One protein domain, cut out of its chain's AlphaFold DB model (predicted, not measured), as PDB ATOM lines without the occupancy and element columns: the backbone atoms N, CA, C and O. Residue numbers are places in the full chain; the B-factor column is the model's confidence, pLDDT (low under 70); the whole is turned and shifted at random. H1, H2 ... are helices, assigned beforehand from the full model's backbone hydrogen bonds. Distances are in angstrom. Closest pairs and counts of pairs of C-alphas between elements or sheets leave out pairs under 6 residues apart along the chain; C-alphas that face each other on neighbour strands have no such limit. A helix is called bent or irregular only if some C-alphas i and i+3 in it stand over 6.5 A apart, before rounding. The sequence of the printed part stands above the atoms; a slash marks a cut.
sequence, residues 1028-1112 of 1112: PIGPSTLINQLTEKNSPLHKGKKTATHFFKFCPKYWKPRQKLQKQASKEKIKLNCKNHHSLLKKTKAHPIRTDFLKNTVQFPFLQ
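AT A GLANCE: This is residues 1028 to 1112 of the 1112 residues of an uncharacterized protein of Puccinia sorghi (UniProt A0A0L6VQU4). The two longest helices, H4 and H6, lie side by side and run opposite ways, while the shorter H1, H2 and H3 follow one another round the other side of a rounded body. H5 comes close to H1, H3 and H6, and the contacts outside the H4 and H6 pair are few. The printed part has 85 residues with six named helices, H1 to H6 in chain order, and no named strand; the class is all helix. The whole is compact, with a radius of gyration of the C-alphas of 12.3 A and spans of 30 by 25 by 25 A.

IN THESE COORDINATES: H4, residues 1060 to 1075, is 23.8 A long, from C-alpha 1060 at (127.662, 222.467, 216.388), with a kink of 25 degrees near residue 1067. H6 is residues 1092 to 1104, 19.7 A, ending with C-alpha 1104 at (136.042, 232.059, 221.556). H4 and H6 are irregular: C-alphas 1061 and 1064 are 7.6 A apart, C-alphas 1093 and 1096 7.2 A. H1 is residues 1031 to 1039, 12.5 A; H2, 1044 to 1047; H3, 1049 to 1057, 12.0 A; H5, 1085 to 1090.

HOW THE PARTS SIT: H4 and H6 touch, closest at the C-alphas of Pro 1065 and Asn 1104, 5.9 A, at a shallow tilt of 33 degrees, only just short of steep. H1 and H5 only just touch, with 3 pairs within 8 A, closest at the C-alphas of Thr 1039 and Leu 1089, 5.6 A. H1 and H2 touch only at the corner, closest at the C-alphas of Leu 1038 and His 1046, 5.5 A. H3 and H4 are near each other. Every O i to N i+4 pair is within hydrogen-bond range in H1 and H3; H4 has 10 of 12, H6 7 of 9, H5 0 of 2 but 3 of 3 O i to N i+3 pairs, and H2 is too short for one.

THE WHOLE: The C-alphas farthest apart, those of Pro 1028 and Lys 1077, are 33.2 A apart. The printed part has no cut and no long link. Its mean pLDDT is 71.6, and 40 residues are under 70, among them 1038 to 1058.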
ATOM      1  N   PRO A1028     131.816 235.082 239.770       39.41
ATOM      2  CA  PRO A1028     133.141 235.650 239.503       39.41
ATOM      3  C   PRO A1028     134.245 234.592 239.680       39.41
ATOM      4  O   PRO A1028     135.058 234.642 240.600       39.41
ATOM      5  N   ILE A1029     134.261 233.584 238.806       59.00
ATOM      6  CA  ILE A1029     135.287 232.537 238.804       59.00
ATOM      7  C   ILE A1029     136.393 232.955 237.836       59.00
ATOM      8  O   ILE A1029     136.214 232.883 236.620       59.00
ATOM      9  N   GLY A1030     137.546 233.358 238.375       64.88
ATOM     10  CA  GLY A1030     138.709 233.742 237.570       64.88
ATOM     11  C   GLY A1030     139.122 232.655 236.557       64.88
ATOM     12  O   GLY A1030     138.923 231.463 236.832       64.88
ATOM     13  N   PRO A1031     139.718 233.021 235.401       57.94
ATOM     14  CA  PRO A1031     140.030 232.076 234.323       57.94
ATOM     15  C   PRO A1031     140.832 230.857 234.795       57.94
ATOM     16  O   PRO A1031     140.498 229.722 234.458       57.94
ATOM     17  N   SER A1032     141.848 231.092 235.630       58.16
ATOM     18  CA  SER A1032     142.691 230.080 236.277       58.16
ATOM     19  C   SER A1032     141.899 229.146 237.198       58.16
ATOM     20  O   SER A1032     142.069 227.929 237.136       58.16
ATOM     21  N   THR A1033     140.983 229.682 238.004       68.44
ATOM     22  CA  THR A1033     140.138 228.910 238.925       68.44
ATOM     23  C   THR A1033     139.151 228.017 238.173       68.44
ATOM     24  O   THR A1033     139.032 226.835 238.496       68.44
ATOM     25  N   LEU A1034     138.500 228.528 237.120       68.31
ATOM     26  CA  LEU A1034     137.613 227.732 236.259       68.31
ATOM     27  C   LEU A1034     138.393 226.614 235.549       68.31
ATOM     28  O   LEU A1034     137.933 225.475 235.464       68.31
ATOM     29  N   ILE A1035     139.598 226.935 235.077       66.19
ATOM     30  CA  ILE A1035     140.544 225.987 234.484       66.19
ATOM     31  C   ILE A1035     140.900 224.869 235.468       66.19
ATOM     32  O   ILE A1035     140.767 223.695 235.118       66.19
ATOM     33  N   ASN A1036     141.287 225.210 236.696       66.62
ATOM     34  CA  ASN A1036     141.702 224.241 237.708       66.62
ATOM     35  C   ASN A1036     140.525 223.355 238.153       66.62
ATOM     36  O   ASN A1036     140.672 222.141 238.263       66.62
ATOM     37  N   GLN A1037     139.316 223.915 238.271       72.44
ATOM     38  CA  GLN A1037     138.104 223.129 238.528       72.44
ATOM     39  C   GLN A1037     137.706 222.202 237.360       72.44
ATOM     40  O   GLN A1037     136.927 221.272 237.569       72.44
ATOM     41  N   LEU A1038     138.208 222.402 236.137       63.94
ATOM     42  CA  LEU A1038     137.990 221.479 235.013       63.94
ATOM     43  C   LEU A1038     139.063 220.373 234.937       63.94
ATOM     44  O   LEU A1038     138.776 219.272 234.453       63.94
ATOM     45  N   THR A1039     140.283 220.633 235.418       59.62
ATOM     46  CA  THR A1039     141.389 219.657 235.428       59.62
ATOM     47  C   THR A1039     141.381 218.750 236.663       59.62
ATOM     48  O   THR A1039     141.691 217.562 236.542       59.62
ATOM     49  N   GLU A1040     140.986 219.262 237.831       69.12
ATOM     50  CA  GLU A1040     141.009 218.536 239.104       69.12
ATOM     51  C   GLU A1040     140.019 217.357 239.135       69.12
ATOM     52  O   GLU A1040     138.804 217.543 239.070       69.12
ATOM     53  N   LYS A1041     140.530 216.127 239.321       58.34
ATOM     54  CA  LYS A1041     139.746 214.870 239.296       58.34
ATOM     55  C   LYS A1041     138.497 214.872 240.196       58.34
ATOM     56  O   LYS A1041     137.522 214.190 239.882       58.34
ATOM     57  N   ASN A1042     138.545 215.592 241.318       58.91
ATOM     58  CA  ASN A1042     137.537 215.541 242.379       58.91
ATOM     59  C   ASN A1042     136.473 216.647 242.285       58.91
ATOM     60  O   ASN A1042     135.431 216.534 242.939       58.91
ATOM     61  N   SER A1043     136.706 217.666 241.453       64.31
ATOM     62  CA  SER A1043     135.818 218.816 241.267       64.31
ATOM     63  C   SER A1043     134.395 218.406 240.843       64.31
ATOM     64  O   SER A1043     134.227 217.461 240.058       64.31
ATOM     65  N   PRO A1044     133.344 219.132 241.280       46.84
ATOM     66  CA  PRO A1044     131.977 218.906 240.812       46.84
ATOM     67  C   PRO A1044     131.831 219.092 239.291       46.84
ATOM     68  O   PRO A1044     131.032 218.387 238.673       46.84
ATOM     69  N   LEU A1045     132.636 219.961 238.665       50.06
ATOM     70  CA  LEU A1045     132.670 220.113 237.205       50.06
ATOM     71  C   LEU A1045     133.334 218.904 236.522       50.06
ATOM     72  O   LEU A1045     132.856 218.455 235.481       50.06
ATOM     73  N   HIS A1046     134.371 218.315 237.128       51.03
ATOM     74  CA  HIS A1046     135.042 217.126 236.590       51.03
ATOM     75  C   HIS A1046     134.198 215.847 236.725       51.03
ATOM     76  O   HIS A1046     134.204 214.998 235.831       51.03
ATOM     77  N   LYS A1047     133.407 215.717 237.801       44.28
ATOM     78  CA  LYS A1047     132.420 214.628 237.951       44.28
ATOM     79  C   LYS A1047     131.363 214.654 236.833       44.28
ATOM     80  O   LYS A1047     130.857 213.602 236.444       44.28
ATOM     81  N   GLY A1048     131.136 215.811 236.205       51.06
ATOM     82  CA  GLY A1048     130.385 215.984 234.956       51.06
ATOM     83  C   GLY A1048     131.061 215.427 233.688       51.06
ATOM     84  O   GLY A1048     131.001 216.068 232.640       51.06
ATOM     85  N   LYS A1049     131.682 214.235 233.728       48.81
ATOM     86  CA  LYS A1049     132.417 213.644 232.583       48.81
ATOM     87  C   LYS A1049     131.596 213.595 231.287       48.81
ATOM     88  O   LYS A1049     132.125 213.890 230.213       48.81
ATOM     89  N   LYS A1050     130.296 213.269 231.372       47.06
ATOM     90  CA  LYS A1050     129.384 213.276 230.213       47.06
ATOM     91  C   LYS A1050     129.209 214.692 229.646       47.06
ATOM     92  O   LYS A1050     129.370 214.876 228.445       47.06
ATOM     93  N   THR A1051     128.969 215.697 230.488       50.53
ATOM     94  CA  THR A1051     128.789 217.105 230.087       50.53
ATOM     95  C   THR A1051     130.062 217.717 229.499       50.53
ATOM     96  O   THR A1051     129.993 218.354 228.450       50.53
ATOM     97  N   ALA A1052     131.230 217.463 230.098       51.47
ATOM     98  CA  ALA A1052     132.519 217.895 229.551       51.47
ATOM     99  C   ALA A1052     132.794 217.258 228.174       51.47
ATOM    100  O   ALA A1052     133.151 217.951 227.221       51.47
ATOM    101  N   THR A1053     132.537 215.953 228.026       55.12
ATOM    102  CA  THR A1053     132.653 215.267 226.727       55.12
ATOM    103  C   THR A1053     131.672 215.841 225.696       55.12
ATOM    104  O   THR A1053     132.041 216.038 224.539       55.12
ATOM    105  N   HIS A1054     130.447 216.180 226.105       54.84
ATOM    106  CA  HIS A1054     129.426 216.774 225.238       54.84
ATOM    107  C   HIS A1054     129.795 218.189 224.754       54.84
ATOM    108  O   HIS A1054     129.493 218.547 223.612       54.84
ATOM    109  N   PHE A1055     130.491 218.973 225.585       54.53
ATOM    110  CA  PHE A1055     131.020 220.298 225.238       54.53
ATOM    111  C   PHE A1055     132.022 220.207 224.073       54.53
ATOM    112  O   PHE A1055     131.864 220.870 223.040       54.53
ATOM    113  N   PHE A1056     133.008 219.311 224.196       60.47
ATOM    114  CA  PHE A1056     134.056 219.129 223.189       60.47
ATOM    115  C   PHE A1056     133.616 218.334 221.949       60.47
ATOM    116  O   PHE A1056     134.138 218.611 220.873       60.47
ATOM    117  N   LYS A1057     132.641 217.414 222.050       52.53
ATOM    118  CA  LYS A1057     132.187 216.598 220.904       52.53
ATOM    119  C   LYS A1057     130.946 217.133 220.182       52.53
ATOM    120  O   LYS A1057     130.989 217.283 218.965       52.53
ATOM    121  N   PHE A1058     129.865 217.505 220.873       52.75
ATOM    122  CA  PHE A1058     128.528 217.474 220.243       52.75
ATOM    123  C   PHE A1058     127.817 218.809 219.966       52.75
ATOM    124  O   PHE A1058     126.842 218.802 219.229       52.75
ATOM    125  N   CYS A1059     128.267 219.964 220.473       72.50
ATOM    126  CA  CYS A1059     127.633 221.249 220.109       72.50
ATOM    127  C   CYS A1059     128.112 221.795 218.736       72.50
ATOM    128  O   CYS A1059     129.289 222.157 218.640       72.50
ATOM    129  N   PRO A1060     127.246 221.953 217.704       75.94
ATOM    130  CA  PRO A1060     127.662 222.467 216.388       75.94
ATOM    131  C   PRO A1060     128.113 223.935 216.420       75.94
ATOM    132  O   PRO A1060     129.025 224.320 215.692       75.94
ATOM    133  N   LYS A1061     127.545 224.742 217.334       81.38
ATOM    134  CA  LYS A1061     127.896 226.162 217.541       81.38
ATOM    135  C   LYS A1061     129.404 226.377 217.745       81.38
ATOM    136  O   LYS A1061     129.929 227.431 217.399       81.38
ATOM    137  N   TYR A1062     130.112 225.383 218.288       82.38
ATOM    138  CA  TYR A1062     131.540 225.480 218.605       82.38
ATOM    139  C   TYR A1062     132.464 224.892 217.529       82.38
ATOM    140  O   TYR A1062     133.662 224.770 217.768       82.38
ATOM    141  N   TRP A1063     131.957 224.594 216.326       85.44
ATOM    142  CA  TRP A1063     132.769 224.105 215.204       85.44
ATOM    143  C   TRP A1063     133.919 225.054 214.820       85.44
ATOM    144  O   TRP A1063     135.077 224.641 214.839       85.44
ATOM    145  N   LYS A1064     133.638 226.344 214.562       86.62
ATOM    146  CA  LYS A1064     134.683 227.336 214.220       86.62
ATOM    147  C   LYS A1064     135.743 227.486 215.341       86.62
ATOM    148  O   LYS A1064     136.931 227.387 215.029       86.62
ATOM    149  N   PRO A1065     135.380 227.621 216.638       85.31
ATOM    150  CA  PRO A1065     136.340 227.540 217.745       85.31
ATOM    151  C   PRO A1065     137.160 226.240 217.798       85.31
ATOM    152  O   PRO A1065     138.357 226.299 218.064       85.31
ATOM    153  N   ARG A1066     136.570 225.068 217.511       84.75
ATOM    154  CA  ARG A1066     137.311 223.789 217.475       84.75
ATOM    155  C   ARG A1066     138.326 223.737 216.335       84.75
ATOM    156  O   ARG A1066     139.425 223.241 216.552       84.75
ATOM    157  N   GLN A1067     138.001 224.285 215.163       86.50
ATOM    158  CA  GLN A1067     138.958 224.396 214.058       86.50
ATOM    159  C   GLN A1067     140.115 225.356 214.391       86.50
ATOM    160  O   GLN A1067     141.260 225.058 214.054       86.50
ATOM    161  N   LYS A1068     139.859 226.468 215.105       89.25
ATOM    162  CA  LYS A1068     140.932 227.327 215.648       89.25
ATOM    163  C   LYS A1068     141.818 226.563 216.641       89.25
ATOM    164  O   LYS A1068     143.026 226.503 216.433       89.25
ATOM    165  N   LEU A1069     141.217 225.902 217.638       89.06
ATOM    166  CA  LEU A1069     141.912 225.053 218.620       89.06
ATOM    167  C   LEU A1069     142.773 223.977 217.932       89.06
ATOM    168  O   LEU A1069     143.912 223.756 218.331       89.06
ATOM    169  N   GLN A1070     142.257 223.333 216.880       87.31
ATOM    170  CA  GLN A1070     143.004 222.354 216.085       87.31
ATOM    171  C   GLN A1070     144.223 222.971 215.396       87.31
ATOM    172  O   GLN A1070     145.313 222.418 215.521       87.31
ATOM    173  N   LYS A1071     144.070 224.131 214.741       92.12
ATOM    174  CA  LYS A1071     145.178 224.843 214.080       92.12
ATOM    175  C   LYS A1071     146.227 225.381 215.063       92.12
ATOM    176  O   LYS A1071     147.410 225.391 214.734       92.12
ATOM    177  N   GLN A1072     145.828 225.809 216.263       90.62
ATOM    178  CA  GLN A1072     146.770 226.210 217.317       90.62
ATOM    179  C   GLN A1072     147.526 224.992 217.869       90.62
ATOM    180  O   GLN A1072     148.754 224.986 217.902       90.62
ATOM    181  N   ALA A1073     146.816 223.912 218.210       88.56
ATOM    182  CA  ALA A1073     147.436 222.708 218.763       88.56
ATOM    183  C   ALA A1073     148.375 222.013 217.765       88.56
ATOM    184  O   ALA A1073     149.396 221.465 218.178       88.56
ATOM    185  N   SER A1074     148.084 222.062 216.457       89.75
ATOM    186  CA  SER A1074     149.007 221.563 215.431       89.75
ATOM    187  C   SER A1074     150.275 222.413 215.320       89.75
ATOM    188  O   SER A1074     151.351 221.838 215.178       89.75
ATOM    189  N   LYS A1075     150.185 223.751 215.449       93.12
ATOM    190  CA  LYS A1075     151.369 224.633 215.506       93.12
ATOM    191  C   LYS A1075     152.265 224.296 216.704       93.12
ATOM    192  O   LYS A1075     153.469 224.150 216.539       93.12
ATOM    193  N   GLU A1076     151.682 224.068 217.881       91.94
ATOM    194  CA  GLU A1076     152.415 223.655 219.093       91.94
ATOM    195  C   GLU A1076     152.816 222.158 219.120       91.94
ATOM    196  O   GLU A1076     153.279 221.651 220.143       91.94
ATOM    197  N   LYS A1077     152.632 221.412 218.016       93.44
ATOM    198  CA  LYS A1077     152.899 219.959 217.905       93.44
ATOM    199  C   LYS A1077     152.144 219.098 218.949       93.44
ATOM    200  O   LYS A1077     152.505 217.949 219.223       93.44
ATOM    201  N   ILE A1078     151.046 219.605 219.517       89.25
ATOM    202  CA  ILE A1078     150.209 218.908 220.502       89.25
ATOM    203  C   ILE A1078     149.271 217.928 219.778       89.25
ATOM    204  O   ILE A1078     148.202 218.303 219.300       89.25
ATOM    205  N   LYS A1079     149.644 216.637 219.743       82.94
ATOM    206  CA  LYS A1079     148.813 215.550 219.180       82.94
ATOM    207  C   LYS A1079     147.403 215.519 219.806       82.94
ATOM    208  O   LYS A1079     147.217 215.039 220.927       82.94
ATOM    209  N   LEU A1080     146.405 215.996 219.058       77.31
ATOM    210  CA  LEU A1080     144.990 216.023 219.445       77.31
ATOM    211  C   LEU A1080     144.309 214.666 219.229       77.31
ATOM    212  O   LEU A1080     143.700 214.416 218.188       77.31
ATOM    213  N   ASN A1081     144.324 213.800 220.245       77.94
ATOM    214  CA  ASN A1081     143.482 212.605 220.217       77.94
ATOM    215  C   ASN A1081     141.997 213.003 220.356       77.94
ATOM    216  O   ASN A1081     141.483 213.182 221.462       77.94
ATOM    217  N   CYS A1082     141.290 213.108 219.228       58.53
ATOM    218  CA  CYS A1082     139.879 213.505 219.178       58.53
ATOM    219  C   CYS A1082     138.921 212.483 219.828       58.53
ATOM    220  O   CYS A1082     137.791 212.832 220.172       58.53
ATOM    221  N   LYS A1083     139.359 211.239 220.079       62.91
ATOM    222  CA  LYS A1083     138.592 210.295 220.907       62.91
ATOM    223  C   LYS A1083     138.708 210.645 222.404       62.91
ATOM    224  O   LYS A1083     137.713 210.491 223.114       62.91
ATOM    225  N   ASN A1084     139.839 211.207 222.857       72.88
ATOM    226  CA  ASN A1084     140.165 211.494 224.265       72.88
ATOM    227  C   ASN A1084     140.582 212.966 224.527       72.88
ATOM    228  O   ASN A1084     141.754 213.270 224.767       72.88
ATOM    229  N   HIS A1085     139.611 213.888 224.571       60.97
ATOM    230  CA  HIS A1085     139.860 215.309 224.877       60.97
ATOM    231  C   HIS A1085     140.407 215.574 226.294       60.97
ATOM    232  O   HIS A1085     140.998 216.626 226.522       60.97
ATOM    233  N   HIS A1086     140.278 214.642 227.248       59.09
ATOM    234  CA  HIS A1086     140.885 214.807 228.576       59.09
ATOM    235  C   HIS A1086     142.427 214.802 228.533       59.09
ATOM    236  O   HIS A1086     143.058 215.257 229.483       59.09
ATOM    237  N   SER A1087     143.043 214.350 227.432       70.62
ATOM    238  CA  SER A1087     144.493 214.471 227.208       70.62
ATOM    239  C   SER A1087     144.975 215.930 227.118       70.62
ATOM    240  O   SER A1087     146.055 216.234 227.622       70.62
ATOM    241  N   LEU A1088     144.161 216.845 226.574       64.25
ATOM    242  CA  LEU A1088     144.435 218.290 226.568       64.25
ATOM    243  C   LEU A1088     144.463 218.870 227.982       64.25
ATOM    244  O   LEU A1088     145.367 219.618 228.332       64.25
ATOM    245  N   LEU A1089     143.488 218.485 228.810       64.12
ATOM    246  CA  LEU A1089     143.326 218.996 230.174       64.12
ATOM    247  C   LEU A1089     144.485 218.619 231.113       64.12
ATOM    248  O   LEU A1089     144.583 219.194 232.191       64.12
ATOM    249  N   LYS A1090     145.355 217.679 230.721       76.25
ATOM    250  CA  LYS A1090     146.538 217.270 231.492       76.25
ATOM    251  C   LYS A1090     147.843 217.959 231.080       76.25
ATOM    252  O   LYS A1090     148.815 217.855 231.819       76.25
ATOM    253  N   LYS A1091     147.916 218.602 229.908       84.44
ATOM    254  CA  LYS A1091     149.163 219.214 229.421       84.44
ATOM    255  C   LYS A1091     149.201 220.693 229.790       84.44
ATOM    256  O   LYS A1091     148.413 221.469 229.263       84.44
ATOM    257  N   THR A1092     150.159 221.088 230.628       81.06
ATOM    258  CA  THR A1092     150.397 222.494 231.011       81.06
ATOM    259  C   THR A1092     150.570 223.397 229.791       81.06
ATOM    260  O   THR A1092     149.897 224.417 229.700       81.06
ATOM    261  N   LYS A1093     151.352 222.967 228.786       82.88
ATOM    262  CA  LYS A1093     151.516 223.692 227.510       82.88
ATOM    263  C   LYS A1093     150.195 223.966 226.770       82.88
ATOM    264  O   LYS A1093     150.085 224.984 226.115       82.88
ATOM    265  N   ALA A1094     149.153 223.147 226.948       82.56
ATOM    266  CA  ALA A1094     147.837 223.382 226.338       82.56
ATOM    267  C   ALA A1094     146.966 224.416 227.091       82.56
ATOM    268  O   ALA A1094     145.806 224.624 226.724       82.56
ATOM    269  N   HIS A1095     147.471 225.042 228.165       84.44
ATOM    270  CA  HIS A1095     146.709 226.022 228.945       84.44
ATOM    271  C   HIS A1095     146.307 227.275 228.143       84.44
ATOM    272  O   HIS A1095     145.112 227.580 228.183       84.44
ATOM    273  N   PRO A1096     147.200 227.955 227.386       87.31
ATOM    274  CA  PRO A1096     146.843 229.139 226.596       87.31
ATOM    275  C   PRO A1096     145.789 228.822 225.529       87.31
ATOM    276  O   PRO A1096     144.709 229.408 225.535       87.31
ATOM    277  N   ILE A1097     146.029 227.785 224.716       87.38
ATOM    278  CA  ILE A1097     145.097 227.282 223.690       87.38
ATOM    279  C   ILE A1097     143.697 226.991 224.261       87.38
ATOM    280  O   ILE A1097     142.678 227.263 223.620       87.38
ATOM    281  N   ARG A1098     143.611 226.432 225.474       82.50
ATOM    282  CA  ARG A1098     142.318 226.181 226.130       82.50
ATOM    283  C   ARG A1098     141.647 227.478 226.590       82.50
ATOM    284  O   ARG A1098     140.426 227.570 226.471       82.50
ATOM    285  N   THR A1099     142.400 228.451 227.104       85.12
ATOM    286  CA  THR A1099     141.870 229.778 227.461       85.12
ATOM    287  C   THR A1099     141.285 230.459 226.226       85.12
ATOM    288  O   THR A1099     140.109 230.820 226.245       85.12
ATOM    289  N   ASP A1100     142.035 230.516 225.123       86.81
ATOM    290  CA  ASP A1100     141.582 231.055 223.835       86.81
ATOM    291  C   ASP A1100     140.299 230.389 223.345       86.81
ATOM    292  O   ASP A1100     139.344 231.064 222.954       86.81
ATOM    293  N   PHE A1101     140.243 229.055 223.384       90.12
ATOM    294  CA  PHE A1101     139.049 228.313 222.998       90.12
ATOM    295  C   PHE A1101     137.839 228.690 223.858       90.12
ATOM    296  O   PHE A1101     136.761 228.918 223.308       90.12
ATOM    297  N   LEU A1102     138.013 228.812 225.180       87.38
ATOM    298  CA  LEU A1102     136.948 229.234 226.091       87.38
ATOM    299  C   LEU A1102     136.492 230.674 225.800       87.38
ATOM    300  O   LEU A1102     135.283 230.865 225.635       87.38
ATOM    301  N   LYS A1103     137.415 231.636 225.609       87.69
ATOM    302  CA  LYS A1103     137.100 233.008 225.146       87.69
ATOM    303  C   LYS A1103     136.271 232.984 223.852       87.69
ATOM    304  O   LYS A1103     135.211 233.601 223.765       87.69
ATOM    305  N   ASN A1104     136.700 232.193 222.863       84.44
ATOM    306  CA  ASN A1104     136.042 232.059 221.556       84.44
ATOM    307  C   ASN A1104     134.672 231.333 221.606       84.44
ATOM    308  O   ASN A1104     133.964 231.338 220.600       84.44
ATOM    309  N   THR A1105     134.252 230.713 222.723       82.81
ATOM    310  CA  THR A1105     132.900 230.106 222.815       82.81
ATOM    311  C   THR A1105     131.776 231.117 223.066       82.81
ATOM    312  O   THR A1105     130.609 230.805 222.802       82.81
ATOM    313  N   VAL A1106     132.098 232.305 223.601       78.56
ATOM    314  CA  VAL A1106     131.127 233.314 224.084       78.56
ATOM    315  C   VAL A1106     130.157 232.753 225.152       78.56
ATOM    316  O   VAL A1106     129.112 233.332 225.436       78.56
ATOM    317  N   GLN A1107     130.460 231.593 225.750       70.81
ATOM    318  CA  GLN A1107     129.648 230.997 226.822       70.81
ATOM    319  C   GLN A1107     130.030 231.534 228.212       70.81
ATOM    320  O   GLN A1107     129.241 231.425 229.149       70.81
ATOM    321  N   PHE A1108     131.205 232.153 228.324       76.75
ATOM    322  CA  PHE A1108     131.729 232.776 229.535       76.75
ATOM    323  C   PHE A1108     132.177 234.208 229.188       76.75
ATOM    324  O   PHE A1108     133.346 234.406 228.858       76.75
ATOM    325  N   PRO A1109     131.265 235.203 229.179       64.38
ATOM    326  CA  PRO A1109     131.591 236.566 228.742       64.38
ATOM    327  C   PRO A1109     132.714 237.210 229.564       64.38
ATOM    328  O   PRO A1109     133.564 237.884 229.006       64.38
ATOM    329  N   PHE A1110     132.783 236.898 230.862       69.25
ATOM    330  CA  PHE A1110     133.836 237.331 231.791       69.25
ATOM    331  C   PHE A1110     135.243 236.775 231.489       69.25
ATOM    332  O   PHE A1110     136.183 237.074 232.222       69.25
ATOM    333  N   LEU A1111     135.400 235.922 230.470       61.50
ATOM    334  CA  LEU A1111     136.714 235.493 229.988       61.50
ATOM    335  C   LEU A1111     137.215 236.329 228.807       61.50
ATOM    336  O   LEU A1111     138.390 236.188 228.478       61.50
ATOM    337  N   GLN A1112     136.359 237.107 228.136       61.03
ATOM    338  CA  GLN A1112     136.746 237.897 226.961       61.03
ATOM    339  C   GLN A1112     137.691 239.024 227.376       61.03
ATOM    340  O   GLN A1112     138.851 238.932 226.913       61.03
TER     341      GLN A1112